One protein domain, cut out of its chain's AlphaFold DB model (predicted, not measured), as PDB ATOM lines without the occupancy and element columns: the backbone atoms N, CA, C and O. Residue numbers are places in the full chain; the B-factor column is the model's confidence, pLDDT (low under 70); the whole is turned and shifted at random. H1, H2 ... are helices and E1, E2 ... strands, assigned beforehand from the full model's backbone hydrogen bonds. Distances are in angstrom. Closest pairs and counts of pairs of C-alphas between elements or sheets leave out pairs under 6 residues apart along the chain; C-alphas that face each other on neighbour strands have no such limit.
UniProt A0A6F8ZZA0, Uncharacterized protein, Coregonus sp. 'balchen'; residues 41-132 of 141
ATOM      1  N   VAL A  41     -48.528 -41.253 -12.067       76.31
ATOM      2  CA  VAL A  41     -49.207 -40.877 -13.308       76.31
ATOM      3  C   VAL A  41     -50.523 -40.171 -12.971       76.31
ATOM      4  O   VAL A  41     -51.303 -40.629 -12.133       76.31
ATOM      5  N   CYS A  42     -50.748 -39.025 -13.598       75.06
ATOM      6  CA  CYS A  42     -51.913 -38.175 -13.383       75.06
ATOM      7  C   CYS A  42     -52.153 -37.316 -14.625       75.06
ATOM      8  O   CYS A  42     -51.224 -37.001 -15.369       75.06
ATOM      9  N   ASP A  43     -53.407 -36.948 -14.858       80.75
ATOM     10  CA  ASP A  43     -53.758 -36.126 -16.012       80.75
ATOM     11  C   ASP A  43     -53.338 -34.667 -15.783       80.75
ATOM     12  O   ASP A  43     -53.377 -34.158 -14.657       80.75
ATOM     13  N   ASP A  44     -52.974 -33.975 -16.864       82.56
ATOM     14  CA  ASP A  44     -52.732 -32.531 -16.843       82.56
ATOM     15  C   ASP A  44     -53.929 -31.804 -16.199       82.56
ATOM     16  O   ASP A  44     -55.088 -32.117 -16.476       82.56
ATOM     17  N   TYR A  45     -53.652 -30.813 -15.346       85.75
ATOM     18  CA  TYR A  45     -54.647 -30.065 -14.565       85.75
ATOM     19  C   TYR A  45     -55.442 -30.876 -13.523       85.75
ATOM     20  O   TYR A  45     -56.347 -30.324 -12.893       85.75
ATOM     21  N   GLY A  46     -55.103 -32.146 -13.284       83.56
ATOM     22  CA  GLY A  46     -55.700 -32.945 -12.215       83.56
ATOM     23  C   GLY A  46     -55.445 -32.345 -10.829       83.56
ATOM     24  O   GLY A  46     -54.353 -31.847 -10.553       83.56
ATOM     25  N   ILE A  47     -56.447 -32.391  -9.947       83.88
ATOM     26  CA  ILE A  47     -56.303 -31.923  -8.562       83.88
ATOM     27  C   ILE A  47     -55.410 -32.889  -7.786       83.88
ATOM     28  O   ILE A  47     -55.655 -34.093  -7.750       83.88
ATOM     29  N   VAL A  48     -54.400 -32.335  -7.122       83.94
ATOM     30  CA  VAL A  48     -53.487 -33.065  -6.248       83.94
ATOM     31  C   VAL A  48     -53.909 -32.817  -4.808       83.94
ATOM     32  O   VAL A  48     -53.936 -31.676  -4.348       83.94
ATOM     33  N   SER A  49     -54.225 -33.887  -4.085       83.94
ATOM     34  CA  SER A  49     -54.504 -33.840  -2.648       83.94
ATOM     35  C   SER A  49     -53.252 -34.143  -1.829       83.94
ATOM     36  O   SER A  49     -52.404 -34.936  -2.240       83.94
ATOM     37  N   ALA A  50     -53.157 -33.559  -0.637       81.50
ATOM     38  CA  ALA A  50     -52.066 -33.827   0.284       81.50
ATOM     39  C   ALA A  50     -52.069 -35.307   0.718       81.50
ATOM     40  O   ALA A  50     -53.078 -35.788   1.251       81.50
ATOM     41  N   PRO A  51     -50.956 -36.043   0.541       72.25
ATOM     42  CA  PRO A  51     -50.890 -37.468   0.875       72.25
ATOM     43  C   PRO A  51     -50.926 -37.722   2.389       72.25
ATOM     44  O   PRO A  51     -51.366 -38.779   2.833       72.25
ATOM     45  N   PHE A  52     -50.502 -36.739   3.186       72.81
ATOM     46  CA  PHE A  52     -50.531 -36.759   4.644       72.81
ATOM     47  C   PHE A  52     -50.661 -35.334   5.195       72.81
ATOM     48  O   PHE A  52     -50.279 -34.368   4.533       72.81
ATOM     49  N   SER A  53     -51.178 -35.202   6.420       78.62
ATOM     50  CA  SER A  53     -51.204 -33.912   7.117       78.62
ATOM     51  C   SER A  53     -49.786 -33.476   7.460       78.62
ATOM     52  O   SER A  53     -48.987 -34.306   7.883       78.62
ATOM     53  N   GLY A  54     -49.460 -32.198   7.340       84.62
ATOM     54  CA  GLY A  54     -48.106 -31.721   7.586       84.62
ATOM     55  C   GLY A  54     -47.982 -30.213   7.467       84.62
ATOM     56  O   GLY A  54     -48.966 -29.484   7.580       84.62
ATOM     57  N   THR A  55     -46.759 -29.763   7.225       86.56
ATOM     58  CA  THR A  55     -46.430 -28.356   7.026       86.56
ATOM     59  C   THR A  55     -45.775 -28.173   5.667       86.56
ATOM     60  O   THR A  55     -44.807 -28.857   5.324       86.56
ATOM     61  N   LEU A  56     -46.296 -27.221   4.903       88.25
ATOM     62  CA  LEU A  56     -45.708 -26.750   3.662       88.25
ATOM     63  C   LEU A  56     -44.495 -25.868   3.982       88.25
ATOM     64  O   LEU A  56     -44.597 -24.886   4.721       88.25
ATOM     65  N   GLY A  57     -43.338 -26.251   3.450       85.00
ATOM     66  CA  GLY A  57     -42.029 -25.677   3.765       85.00
ATOM     67  C   GLY A  57     -41.464 -24.739   2.697       85.00
ATOM     68  O   GLY A  57     -40.265 -24.465   2.716       85.00
ATOM     69  N   GLY A  58     -42.289 -24.280   1.755       86.25
ATOM     70  CA  GLY A  58     -41.879 -23.378   0.683       86.25
ATOM     71  C   GLY A  58     -41.617 -24.058  -0.667       86.25
ATOM     72  O   GLY A  58     -41.560 -25.291  -0.760       86.25
ATOM     73  N   PRO A  59     -41.462 -23.243  -1.726       85.38
ATOM     74  CA  PRO A  59     -41.317 -23.724  -3.093       85.38
ATOM     75  C   PRO A  59     -40.041 -24.547  -3.299       85.38
ATOM     76  O   PRO A  59     -39.023 -24.364  -2.623       85.38
ATOM     77  N   VAL A  60     -40.093 -25.439  -4.284       80.06
ATOM     78  CA  VAL A  60     -38.935 -26.156  -4.830       80.06
ATOM     79  C   VAL A  60     -38.810 -25.805  -6.307       80.06
ATOM     80  O   VAL A  60     -39.813 -25.762  -7.012       80.06
ATOM     81  N   VAL A  61     -37.591 -25.545  -6.776       73.44
ATOM     82  CA  VAL A  61     -37.328 -25.228  -8.185       73.44
ATOM     83  C   VAL A  61     -36.910 -26.506  -8.914       73.44
ATOM     84  O   VAL A  61     -35.961 -27.167  -8.492       73.44
ATOM     85  N   GLY A  62     -37.633 -26.855  -9.982       63.19
ATOM     86  CA  GLY A  62     -37.304 -27.933 -10.923       63.19
ATOM     87  C   GLY A  62     -37.037 -27.402 -12.339       63.19
ATOM     88  O   GLY A  62     -37.056 -26.191 -12.558       63.19
ATOM     89  N   ILE A  63     -36.812 -28.305 -13.303       57.59
ATOM     90  CA  ILE A  63     -36.487 -27.968 -14.709       57.59
ATOM     91  C   ILE A  63     -37.635 -27.197 -15.391       57.59
ATOM     92  O   ILE A  63     -37.382 -26.289 -16.181       57.59
ATOM     93  N   LEU A  64     -38.891 -27.522 -15.059       51.59
ATOM     94  CA  LEU A  64     -40.102 -26.886 -15.593       51.59
ATOM     95  C   LEU A  64     -41.124 -26.555 -14.502       51.59
ATOM     96  O   LEU A  64     -42.300 -26.871 -14.620       51.59
ATOM     97  N   TYR A  65     -40.685 -25.785 -13.512       54.34
ATOM     98  CA  TYR A  65     -41.559 -25.056 -12.589       54.34
ATOM     99  C   TYR A  65     -42.074 -25.834 -11.376       54.34
ATOM    100  O   TYR A  65     -42.495 -26.983 -11.441       54.34
ATOM    101  N   ASP A  66     -42.004 -25.099 -10.267       69.69
ATOM    102  CA  ASP A  66     -42.762 -25.181  -9.031       69.69
ATOM    103  C   ASP A  66     -43.057 -26.576  -8.479       69.69
ATOM    104  O   ASP A  66     -43.894 -27.344  -8.935       69.69
ATOM    105  N   GLY A  67     -42.377 -26.865  -7.384       69.38
ATOM    106  CA  GLY A  67     -42.767 -27.891  -6.446       69.38
ATOM    107  C   GLY A  67     -43.040 -27.305  -5.074       69.38
ATOM    108  O   GLY A  67     -42.876 -26.107  -4.826       69.38
ATOM    109  N   ILE A  68     -43.411 -28.175  -4.149       77.88
ATOM    110  CA  ILE A  68     -43.616 -27.821  -2.748       77.88
ATOM    111  C   ILE A  68     -42.893 -28.810  -1.850       77.88
ATOM    112  O   ILE A  68     -42.840 -30.009  -2.130       77.88
ATOM    113  N   LYS A  69     -42.325 -28.300  -0.759       84.06
ATOM    114  CA  LYS A  69     -41.841 -29.135   0.338       84.06
ATOM    115  C   LYS A  69     -43.004 -29.436   1.266       84.06
ATOM    116  O   LYS A  69     -43.621 -28.503   1.771       84.06
ATOM    117  N   LEU A  70     -43.254 -30.708   1.539       75.06
ATOM    118  CA  LEU A  70     -44.220 -31.150   2.535       75.06
ATOM    119  C   LEU A  70     -43.500 -31.991   3.590       75.06
ATOM    120  O   LEU A  70     -42.901 -33.019   3.275       75.06
ATOM    121  N   SER A  71     -43.551 -31.552   4.845       72.31
ATOM    122  CA  SER A  71     -42.938 -32.252   5.976       72.31
ATOM    123  C   SER A  71     -43.985 -32.640   7.014       72.31
ATOM    124  O   SER A  71     -44.967 -31.936   7.236       72.31
ATOM    125  N   ASN A  72     -43.790 -33.780   7.673       66.44
ATOM    126  CA  ASN A  72     -44.591 -34.178   8.826       66.44
ATOM    127  C   ASN A  72     -43.675 -34.799   9.883       66.44
ATOM    128  O   ASN A  72     -42.905 -35.717   9.597       66.44
ATOM    129  N   SER A  73     -43.778 -34.315  11.121       52.91
ATOM    130  CA  SER A  73     -42.994 -34.797  12.260       52.91
ATOM    131  C   SER A  73     -43.226 -36.282  12.581       52.91
ATOM    132  O   SER A  73     -42.302 -36.940  13.051       52.91
ATOM    133  N   ALA A  74     -44.402 -36.845  12.290       46.94
ATOM    134  CA  ALA A  74     -44.695 -38.269  12.474       46.94
ATOM    135  C   ALA A  74     -44.027 -39.153  11.405       46.94
ATOM    136  O   ALA A  74     -43.454 -40.190  11.740       46.94
ATOM    137  N   VAL A  75     -44.019 -38.705  10.143       48.69
ATOM    138  CA  VAL A  75     -43.255 -39.345   9.053       48.69
ATOM    139  C   VAL A  75     -41.753 -39.283   9.368       48.69
ATOM    140  O   VAL A  75     -41.048 -40.280   9.230       48.69
ATOM    141  N   CYS A  76     -41.290 -38.166   9.946       37.41
ATOM    142  CA  CYS A  76     -39.913 -38.010  10.427       37.41
ATOM    143  C   CYS A  76     -39.527 -39.004  11.539       37.41
ATOM    144  O   CYS A  76     -38.369 -39.401  11.630       37.41
ATOM    145  N   ILE A  77     -40.453 -39.403  12.416       36.00
ATOM    146  CA  ILE A  77     -40.152 -40.323  13.529       36.00
ATOM    147  C   ILE A  77     -40.035 -41.776  13.055       36.00
ATOM    148  O   ILE A  77     -39.254 -42.535  13.627       36.00
ATOM    149  N   LEU A  78     -40.758 -42.169  12.004       37.78
ATOM    150  CA  LEU A  78     -40.642 -43.515  11.435       37.78
ATOM    151  C   LEU A  78     -39.344 -43.682  10.628       37.78
ATOM    152  O   LEU A  78     -38.681 -44.708  10.772       37.78
ATOM    153  N   ALA A  79     -38.912 -42.650   9.894       37.59
ATOM    154  CA  ALA A  79     -37.620 -42.642   9.195       37.59
ATOM    155  C   ALA A  79     -36.405 -42.625  10.150       37.59
ATOM    156  O   ALA A  79     -35.345 -43.166   9.833       37.59
ATOM    157  N   ARG A  80     -36.557 -42.081  11.369       36.56
ATOM    158  CA  ARG A  80     -35.496 -42.011  12.399       36.56
ATOM    159  C   ARG A  80     -34.922 -43.355  12.853       36.56
ATOM    160  O   ARG A  80     -33.882 -43.354  13.504       36.56
ATOM    161  N   LYS A  81     -35.555 -44.495  12.550       40.91
ATOM    162  CA  LYS A  81     -34.940 -45.807  12.816       40.91
ATOM    163  C   LYS A  81     -33.871 -46.207  11.786       40.91
ATOM    164  O   LYS A  81     -33.172 -47.178  12.050       40.91
ATOM    165  N   ALA A  82     -33.725 -45.481  10.671       45.12
ATOM    166  CA  ALA A  82     -32.824 -45.854   9.575       45.12
ATOM    167  C   ALA A  82     -31.543 -45.000   9.457       45.12
ATOM    168  O   ALA A  82     -30.498 -45.567   9.156       45.12
ATOM    169  N   ALA A  83     -31.557 -43.687   9.719       36.25
ATOM    170  CA  ALA A  83     -30.336 -42.864   9.722       36.25
ATOM    171  C   ALA A  83     -30.568 -41.495  10.384       36.25
ATOM    172  O   ALA A  83     -31.644 -40.908  10.285       36.25
ATOM    173  N   ALA A  84     -29.548 -40.968  11.062       43.00
ATOM    174  CA  ALA A  84     -29.534 -39.612  11.593       43.00
ATOM    175  C   ALA A  84     -29.111 -38.621  10.497       43.00
ATOM    176  O   ALA A  84     -27.918 -38.494  10.272       43.00
ATOM    177  N   GLN A  85     -30.051 -37.947   9.820       39.12
ATOM    178  CA  GLN A  85     -29.875 -36.614   9.207       39.12
ATOM    179  C   GLN A  85     -31.203 -36.154   8.565       39.12
ATOM    180  O   GLN A  85     -31.849 -36.944   7.894       39.12
ATOM    181  N   GLU A  86     -31.558 -34.876   8.750       41.97
ATOM    182  CA  GLU A  86     -32.643 -34.110   8.097       41.97
ATOM    183  C   GLU A  86     -34.103 -34.617   8.208       41.97
ATOM    184  O   GLU A  86     -34.437 -35.794   8.173       41.97
ATOM    185  N   GLN A  87     -35.023 -33.668   8.402       48.62
ATOM    186  CA  GLN A  87     -36.468 -33.906   8.463       48.62
ATOM    187  C   GLN A  87     -36.953 -34.637   7.207       48.62
ATOM    188  O   GLN A  87     -36.772 -34.112   6.108       48.62
ATOM    189  N   SER A  88     -37.639 -35.777   7.371       56.31
ATOM    190  CA  SER A  88     -38.382 -36.469   6.310       56.31
ATOM    191  C   SER A  88     -39.385 -35.516   5.673       56.31
ATOM    192  O   SER A  88     -40.502 -35.298   6.149       56.31
ATOM    193  N   THR A  89     -38.910 -34.895   4.610       67.25
ATOM    194  CA  THR A  89     -39.593 -33.894   3.818       67.25
ATOM    195  C   THR A  89     -39.673 -34.474   2.425       67.25
ATOM    196  O   THR A  89     -38.659 -34.891   1.862       67.25
ATOM    197  N   VAL A  90     -40.882 -34.513   1.887       73.81
ATOM    198  CA  VAL A  90     -41.130 -34.906   0.507       73.81
ATOM    199  C   VAL A  90     -41.120 -33.637  -0.332       73.81
ATOM    200  O   VAL A  90     -41.754 -32.640   0.024       73.81
ATOM    201  N   LYS A  91     -40.385 -33.655  -1.436       80.50
ATOM    202  CA  LYS A  91     -40.506 -32.663  -2.501       80.50
ATOM    203  C   LYS A  91     -41.467 -33.227  -3.535       80.50
ATOM    204  O   LYS A  91     -41.288 -34.357  -3.984       80.50
ATOM    205  N   ILE A  92     -42.478 -32.444  -3.876       83.50
ATOM    206  CA  ILE A  92     -43.486 -32.795  -4.874       83.50
ATOM    207  C   ILE A  92     -43.286 -31.854  -6.058       83.50
ATOM    208  O   ILE A  92     -43.348 -30.643  -5.850       83.50
ATOM    209  N   PHE A  93     -43.021 -32.382  -7.251       84.25
ATOM    210  CA  PHE A  93     -42.764 -31.609  -8.474       84.25
ATOM    211  C   PHE A  93     -43.892 -31.757  -9.498       84.25
ATOM    212  O   PHE A  93     -44.763 -32.608  -9.350       84.25
ATOM    213  N   ASN A  94     -43.841 -30.946 -10.557       85.19
ATOM    214  CA  ASN A  94     -44.818 -30.902 -11.649       85.19
ATOM    215  C   ASN A  94     -46.221 -30.465 -11.206       85.19
ATOM    216  O   ASN A  94     -47.213 -30.804 -11.849       85.19
ATOM    217  N   ILE A  95     -46.320 -29.674 -10.136       85.44
ATOM    218  CA  ILE A  95     -47.599 -29.175  -9.623       85.44
ATOM    219  C   ILE A  95     -47.588 -27.656  -9.487       85.44
ATOM    220  O   ILE A  95     -46.556 -27.029  -9.303       85.44
ATOM    221  N   ARG A  96     -48.761 -27.033  -9.501       89.06
ATOM    222  CA  ARG A  96     -48.950 -25.657  -9.043       89.06
ATOM    223  C   ARG A  96     -49.661 -25.690  -7.689       89.06
ATOM    224  O   ARG A  96     -50.876 -25.904  -7.664       89.06
ATOM    225  N   PRO A  97     -48.942 -25.490  -6.571       88.75
ATOM    226  CA  PRO A  97     -49.555 -25.417  -5.253       88.75
ATOM    227  C   PRO A  97     -50.499 -24.218  -5.131       88.75
ATOM    228  O   PRO A  97     -50.213 -23.136  -5.650       88.75
ATOM    229  N   TYR A  98     -51.599 -24.381  -4.398       91.25
ATOM    230  CA  TYR A  98     -52.468 -23.258  -4.022       91.25
ATOM    231  C   TYR A  98     -51.859 -22.413  -2.904       91.25
ATOM    232  O   TYR A  98     -52.041 -21.198  -2.857       91.25
ATOM    233  N   CYS A  99     -51.102 -23.056  -2.017       90.19
ATOM    234  CA  CYS A  99     -50.334 -22.416  -0.964       90.19
ATOM    235  C   CYS A  99     -48.936 -23.030  -0.924       90.19
ATOM    236  O   CYS A  99     -48.764 -24.218  -1.177       90.19
ATOM    237  N   TYR A 100     -47.935 -22.216  -0.590       87.56
ATOM    238  CA  TYR A 100     -46.545 -22.675  -0.488       87.56
ATOM    239  C   TYR A 100     -46.055 -22.795   0.958       87.56
ATOM    240  O   TYR A 100     -44.969 -23.309   1.210       87.56
ATOM    241  N   MET A 101     -46.827 -22.306   1.923       88.00
ATOM    242  CA  MET A 101     -46.459 -22.302   3.333       88.00
ATOM    243  C   MET A 101     -47.689 -22.516   4.203       88.00
ATOM    244  O   MET A 101     -48.791 -22.133   3.817       88.00
ATOM    245  N   GLY A 102     -47.475 -23.083   5.389       89.12
ATOM    246  CA  GLY A 102     -48.522 -23.282   6.388       89.12
ATOM    247  C   GLY A 102     -48.924 -24.747   6.570       89.12
ATOM    248  O   GLY A 102     -48.357 -25.632   5.928       89.12
ATOM    249  N   PRO A 103     -49.849 -25.022   7.502       88.38
ATOM    250  CA  PRO A 103     -50.340 -26.370   7.743       88.38
ATOM    251  C   PRO A 103     -51.216 -26.848   6.582       88.38
ATOM    252  O   PRO A 103     -51.905 -26.050   5.953       88.38
ATOM    253  N   ILE A 104     -51.221 -28.156   6.339       88.06
ATOM    254  CA  ILE A 104     -52.140 -28.811   5.406       88.06
ATOM    255  C   ILE A 104     -52.639 -30.123   6.003       88.06
ATOM    256  O   ILE A 104     -51.890 -30.827   6.688       88.06
ATOM    257  N   SER A 105     -53.901 -30.462   5.758       86.81
ATOM    258  CA  SER A 105     -54.495 -31.721   6.208       86.81
ATOM    259  C   SER A 105     -54.421 -32.790   5.122       86.81
ATOM    260  O   SER A 105     -54.529 -32.501   3.937       86.81
ATOM    261  N   GLN A 106     -54.282 -34.057   5.509       80.88
ATOM    262  CA  GLN A 106     -54.389 -35.178   4.578       80.88
ATOM    263  C   GLN A 106     -55.702 -35.104   3.782       80.88
ATOM    264  O   GLN A 106     -56.772 -34.909   4.357       80.88
ATOM    265  N   GLY A 107     -55.618 -35.298   2.466       78.75
ATOM    266  CA  GLY A 107     -56.759 -35.231   1.551       78.75
ATOM    267  C   GLY A 107     -57.149 -33.814   1.120       78.75
ATOM    268  O   GLY A 107     -57.871 -33.670   0.134       78.75
ATOM    269  N   GLU A 108     -56.648 -32.775   1.793       86.62
ATOM    270  CA  GLU A 108     -56.862 -31.378   1.410       86.62
ATOM    271  C   GLU A 108     -56.229 -31.084   0.046       86.62
ATOM    272  O   GLU A 108     -55.188 -31.650  -0.298       86.62
ATOM    273  N   ALA A 109     -56.862 -30.223  -0.752       84.94
ATOM    274  CA  ALA A 109     -56.365 -29.877  -2.076       84.94
ATOM    275  C   ALA A 109     -55.055 -29.077  -1.962       84.94
ATOM    276  O   ALA A 109     -55.040 -27.941  -1.492       84.94
ATOM    277  N   LEU A 110     -53.957 -29.681  -2.406       87.25
ATOM    278  CA  LEU A 110     -52.616 -29.102  -2.383       87.25
ATOM    279  C   LEU A 110     -52.391 -28.168  -3.578       87.25
ATOM    280  O   LEU A 110     -51.711 -27.149  -3.460       87.25
ATOM    281  N   GLY A 111     -52.948 -28.526  -4.732       88.69
ATOM    282  CA  GLY A 111     -52.743 -27.823  -5.990       88.69
ATOM    283  C   GLY A 111     -53.264 -28.622  -7.175       88.69
ATOM    284  O   GLY A 111     -54.112 -29.501  -7.018       88.69
ATOM    285  N   TYR A 112     -52.730 -28.338  -8.358       86.94
ATOM    286  CA  TYR A 112     -53.053 -29.078  -9.578       86.94
ATOM    287  C   TYR A 112     -51.806 -29.446 -10.382       86.94
ATOM    288  O   TYR A 112     -50.796 -28.744 -10.321       86.94
ATOM    289  N   GLN A 113     -51.889 -30.529 -11.149       85.75
ATOM    290  CA  GLN A 113     -50.830 -30.998 -12.041       85.75
ATOM    291  C   GLN A 113     -50.562 -29.986 -13.165       85.75
ATOM    292  O   GLN A 113     -51.490 -29.520 -13.834       85.75
ATOM    293  N   LEU A 114     -49.293 -29.651 -13.399       86.75
ATOM    294  CA  LEU A 114     -48.884 -28.780 -14.502       86.75
ATOM    295  C   LEU A 114     -49.165 -29.439 -15.867       86.75
ATOM    296  O   LEU A 114     -49.177 -30.664 -15.966       86.75
ATOM    297  N   PRO A 115     -49.384 -28.650 -16.938       87.12
ATOM    298  CA  PRO A 115     -49.721 -29.183 -18.254       87.12
ATOM    299  C   PRO A 115     -48.497 -29.736 -18.993       87.12
ATOM    300  O   PRO A 115     -47.969 -29.102 -19.913       87.12
ATOM    301  N   LEU A 116     -48.023 -30.907 -18.578       82.31
ATOM    302  CA  LEU A 116     -46.790 -31.489 -19.090       82.31
ATOM    303  C   LEU A 116     -46.861 -31.791 -20.587       82.31
ATOM    304  O   LEU A 116     -45.863 -31.586 -21.273       82.31
ATOM    305  N   GLN A 117     -48.027 -32.160 -21.130       81.81
ATOM    306  CA  GLN A 117     -48.166 -32.420 -22.570       81.81
ATOM    307  C   GLN A 117     -47.907 -31.182 -23.435       81.81
ATOM    308  O   GLN A 117     -47.513 -31.312 -24.593       81.81
ATOM    309  N   LYS A 118     -48.109 -29.972 -22.894       83.81
ATOM    310  CA  LYS A 118     -47.848 -28.723 -23.632       83.81
ATOM    311  C   LYS A 118     -46.357 -28.434 -23.774       83.81
ATOM    312  O   LYS A 118     -45.953 -27.839 -24.769       83.81
ATOM    313  N   CYS A 119     -45.560 -28.825 -22.785       79.69
ATOM    314  CA  CYS A 119     -44.110 -28.634 -22.792       79.69
ATOM    315  C   CYS A 119     -43.378 -29.844 -23.389       79.69
ATOM    316  O   CYS A 119     -42.341 -29.681 -24.027       79.69
ATOM    317  N   PHE A 120     -43.938 -31.041 -23.212       79.00
ATOM    318  CA  PHE A 120     -43.363 -32.321 -23.600       79.00
ATOM    319  C   PHE A 120     -44.423 -33.221 -24.236       79.00
ATOM    320  O   PHE A 120     -44.956 -34.140 -23.616       79.00
ATOM    321  N   SER A 121     -44.739 -32.959 -25.500       81.25
ATOM    322  CA  SER A 121     -45.704 -33.776 -26.234       81.25
ATOM    323  C   SER A 121     -45.241 -35.235 -26.319       81.25
ATOM    324  O   SER A 121     -44.135 -35.509 -26.785       81.25
ATOM    325  N   GLY A 122     -46.113 -36.172 -25.935       77.50
ATOM    326  CA  GLY A 122     -45.885 -37.613 -26.095       77.50
ATOM    327  C   GLY A 122     -45.299 -38.326 -24.875       77.50
ATOM    328  O   GLY A 122     -45.101 -39.538 -24.939       77.50
ATOM    329  N   ILE A 123     -45.052 -37.620 -23.765       78.38
ATOM    330  CA  ILE A 123     -44.728 -38.276 -22.488       78.38
ATOM    331  C   ILE A 123     -46.007 -38.755 -21.789       78.38
ATOM    332  O   ILE A 123     -47.103 -38.333 -22.134       78.38
ATOM    333  N   THR A 124     -45.897 -39.593 -20.761       76.06
ATOM    334  CA  THR A 124     -47.014 -39.807 -19.828       76.06
ATOM    335  C   THR A 124     -47.003 -38.690 -18.792       76.06
ATOM    336  O   THR A 124     -45.976 -38.488 -18.149       76.06
ATOM    337  N   SER A 125     -48.106 -37.969 -18.599       77.62
ATOM    338  CA  SER A 125     -48.192 -36.945 -17.548       77.62
ATOM    339  C   SER A 125     -48.102 -37.577 -16.153       77.62
ATOM    340  O   SER A 125     -48.720 -38.607 -15.879       77.62
ATOM    341  N   HIS A 126     -47.268 -37.002 -15.286       77.75
ATOM    342  CA  HIS A 126     -46.986 -37.536 -13.956       77.75
ATOM    343  C   HIS A 126     -46.493 -36.454 -12.990       77.75
ATOM    344  O   HIS A 126     -45.866 -35.463 -13.373       77.75
ATOM    345  N   MET A 127     -46.746 -36.684 -11.711       78.44
ATOM    346  CA  MET A 127     -46.159 -35.960 -10.592       78.44
ATOM    347  C   MET A 127     -44.941 -36.730 -10.081       78.44
ATOM    348  O   MET A 127     -45.021 -37.948  -9.923       78.44
ATOM    349  N   GLU A 128     -43.845 -36.034  -9.778       76.69
ATOM    350  CA  GLU A 128     -42.644 -36.662  -9.209       76.69
ATOM    351  C   GLU A 128     -42.587 -36.415  -7.696       76.69
ATOM    352  O   GLU A 128     -42.766 -35.290  -7.214       76.69
ATOM    353  N   LEU A 129     -42.317 -37.475  -6.938       74.94
ATOM    354  CA  LEU A 129     -42.105 -37.434  -5.494       74.94
ATOM    355  C   LEU A 129     -40.643 -37.759  -5.192       74.94
ATOM    356  O   LEU A 129     -40.158 -38.819  -5.578       74.94
ATOM    357  N   HIS A 130     -39.957 -36.878  -4.463       70.88
ATOM    358  CA  HIS A 130     -38.581 -37.093  -4.009       70.88
ATOM    359  C   HIS A 130     -38.498 -36.998  -2.490       70.88
ATOM    360  O   HIS A 130     -38.975 -36.028  -1.899       70.88
ATOM    361  N   MET A 131     -37.797 -37.933  -1.856       67.19
ATOM    362  CA  MET A 131     -37.360 -37.737  -0.472       67.19
ATOM    363  C   MET A 131     -36.148 -36.817  -0.432       67.19
ATOM    364  O   MET A 131     -35.246 -36.928  -1.263       67.19
ATOM    365  N   CYS A 132     -36.092 -35.919   0.552       61.78
ATOM    366  CA  CYS A 132     -34.910 -35.079   0.757       61.78
ATOM    367  C   CYS A 132     -33.640 -35.887   1.069       61.78
ATOM    368  O   CYS A 132     -32.568 -35.500   0.615       61.78
TER     369      CYS A 132
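This is residues 41 to 132 of the 141 residues of an uncharacterized protein of Coregonus sp. 'balchen' (UniProt A0A6F8ZZA0). The domain is a small two-sheet sandwich: a strongly twisted sheet of five strands, E6, E2, E3, E4 and E8, with a smaller sheet of three, E1, E7 and E5, packed over one face of it. Two short helices, H1 and H2, lie at opposite ends of the long axis, beyond the strands, and the chain passes back and forth between the two sheets. The printed part has 92 residues, with two named helices and eight named strands in the chain order E1, E2, E3, H1, E4, E5, E6, E7, H2, E8. The class is mixed, helices and strands, and both sheets, in the orders E6, E2, E3, E4, E8 and E1, E7, E5, are antiparallel throughout. The whole is compact, with a radius of gyration of the C-alphas of 13.7 A, yet elongated in outline, spanning 42 by 24 by 20 A.

In the larger sheet, E6 is residues 101 to 104, 8.9 A from first to last C-alpha. E2, residues 54 to 60, is the longest strand by residues and measures 16.4 A; it begins at C-alpha 54, at (-48.106, -31.721, 7.586). E3 is residues 67 to 71, 13.2 A, and E4 is residues 89 to 93, 12.9 A. E8, residues 126 to 131, measures 16.6 A and ends at C-alpha 131, at (-37.360, -37.737, -0.472). In the smaller sheet, E1 is residues 47 to 49, 6.5 A, and begins at C-alpha 47, at (-56.303, -31.923, -8.562). E7 is residues 109 to 113, 11.5 A, and E5 is residues 95 to 97, 6.1 A. H1 is residues 73 to 79, 10.0 A, and H2 is residues 116 to 119, 5.4 A.

In the larger sheet E6 and E8 are the edge strands. E2 and E3 form a hairpin at 150 degrees between their directions, with N 57 and O 69 within hydrogen-bond range at 2.8 A. E3 and E4 are antiparallel at 161 degrees, with N 70 and O 90 at 2.9 A. E4 and E8 are antiparallel at 156 degrees, with N 91 and O 130 at 2.8 A. E6 and E2 are antiparallel at 144 degrees, with N 56 and O 102 at 2.8 A. From edge to edge the strands' lines turn by 98 degrees. The smaller sheet makes a sandwich with it, two sheets face to face: the facing parts are 9.7 A centre to centre, and the strands of the one stand at 32 degrees to those of the other. Between the sheets, the closest C-alphas of E3 and E5 are those of Gly 67 and Ile 95, 5.9 A apart. In the smaller sheet E7 is the inner strand, antiparallel to both its neighbours: across E1 and E7, N 48 and O 111 are within hydrogen-bond range at 2.9 A, and across E7 and E5, N 96 and O 112 are within hydrogen-bond range at 2.8 A. H1 is on the larger sheet but only grazes it, with its residues 73 to 76. H2 is on neither sheet, and H1 and H2 are apart. In H1 every O i to N i+4 pair is within hydrogen-bond range, while H2 is too short for such a pair.

The two C-alphas farthest apart, those of Lys 81 and Lys 118, are 42.3 A apart. The printed part, residues 41 to 132, has no cut and no long link. The links E2 to E3, H1 to E4 and H2 to E8 are short; the others are tight. The mean pLDDT of the printed part is 73.3, and residues 62 to 67, 72 to 89 and 131 to 132 are under 70; H1 has a mean of 42.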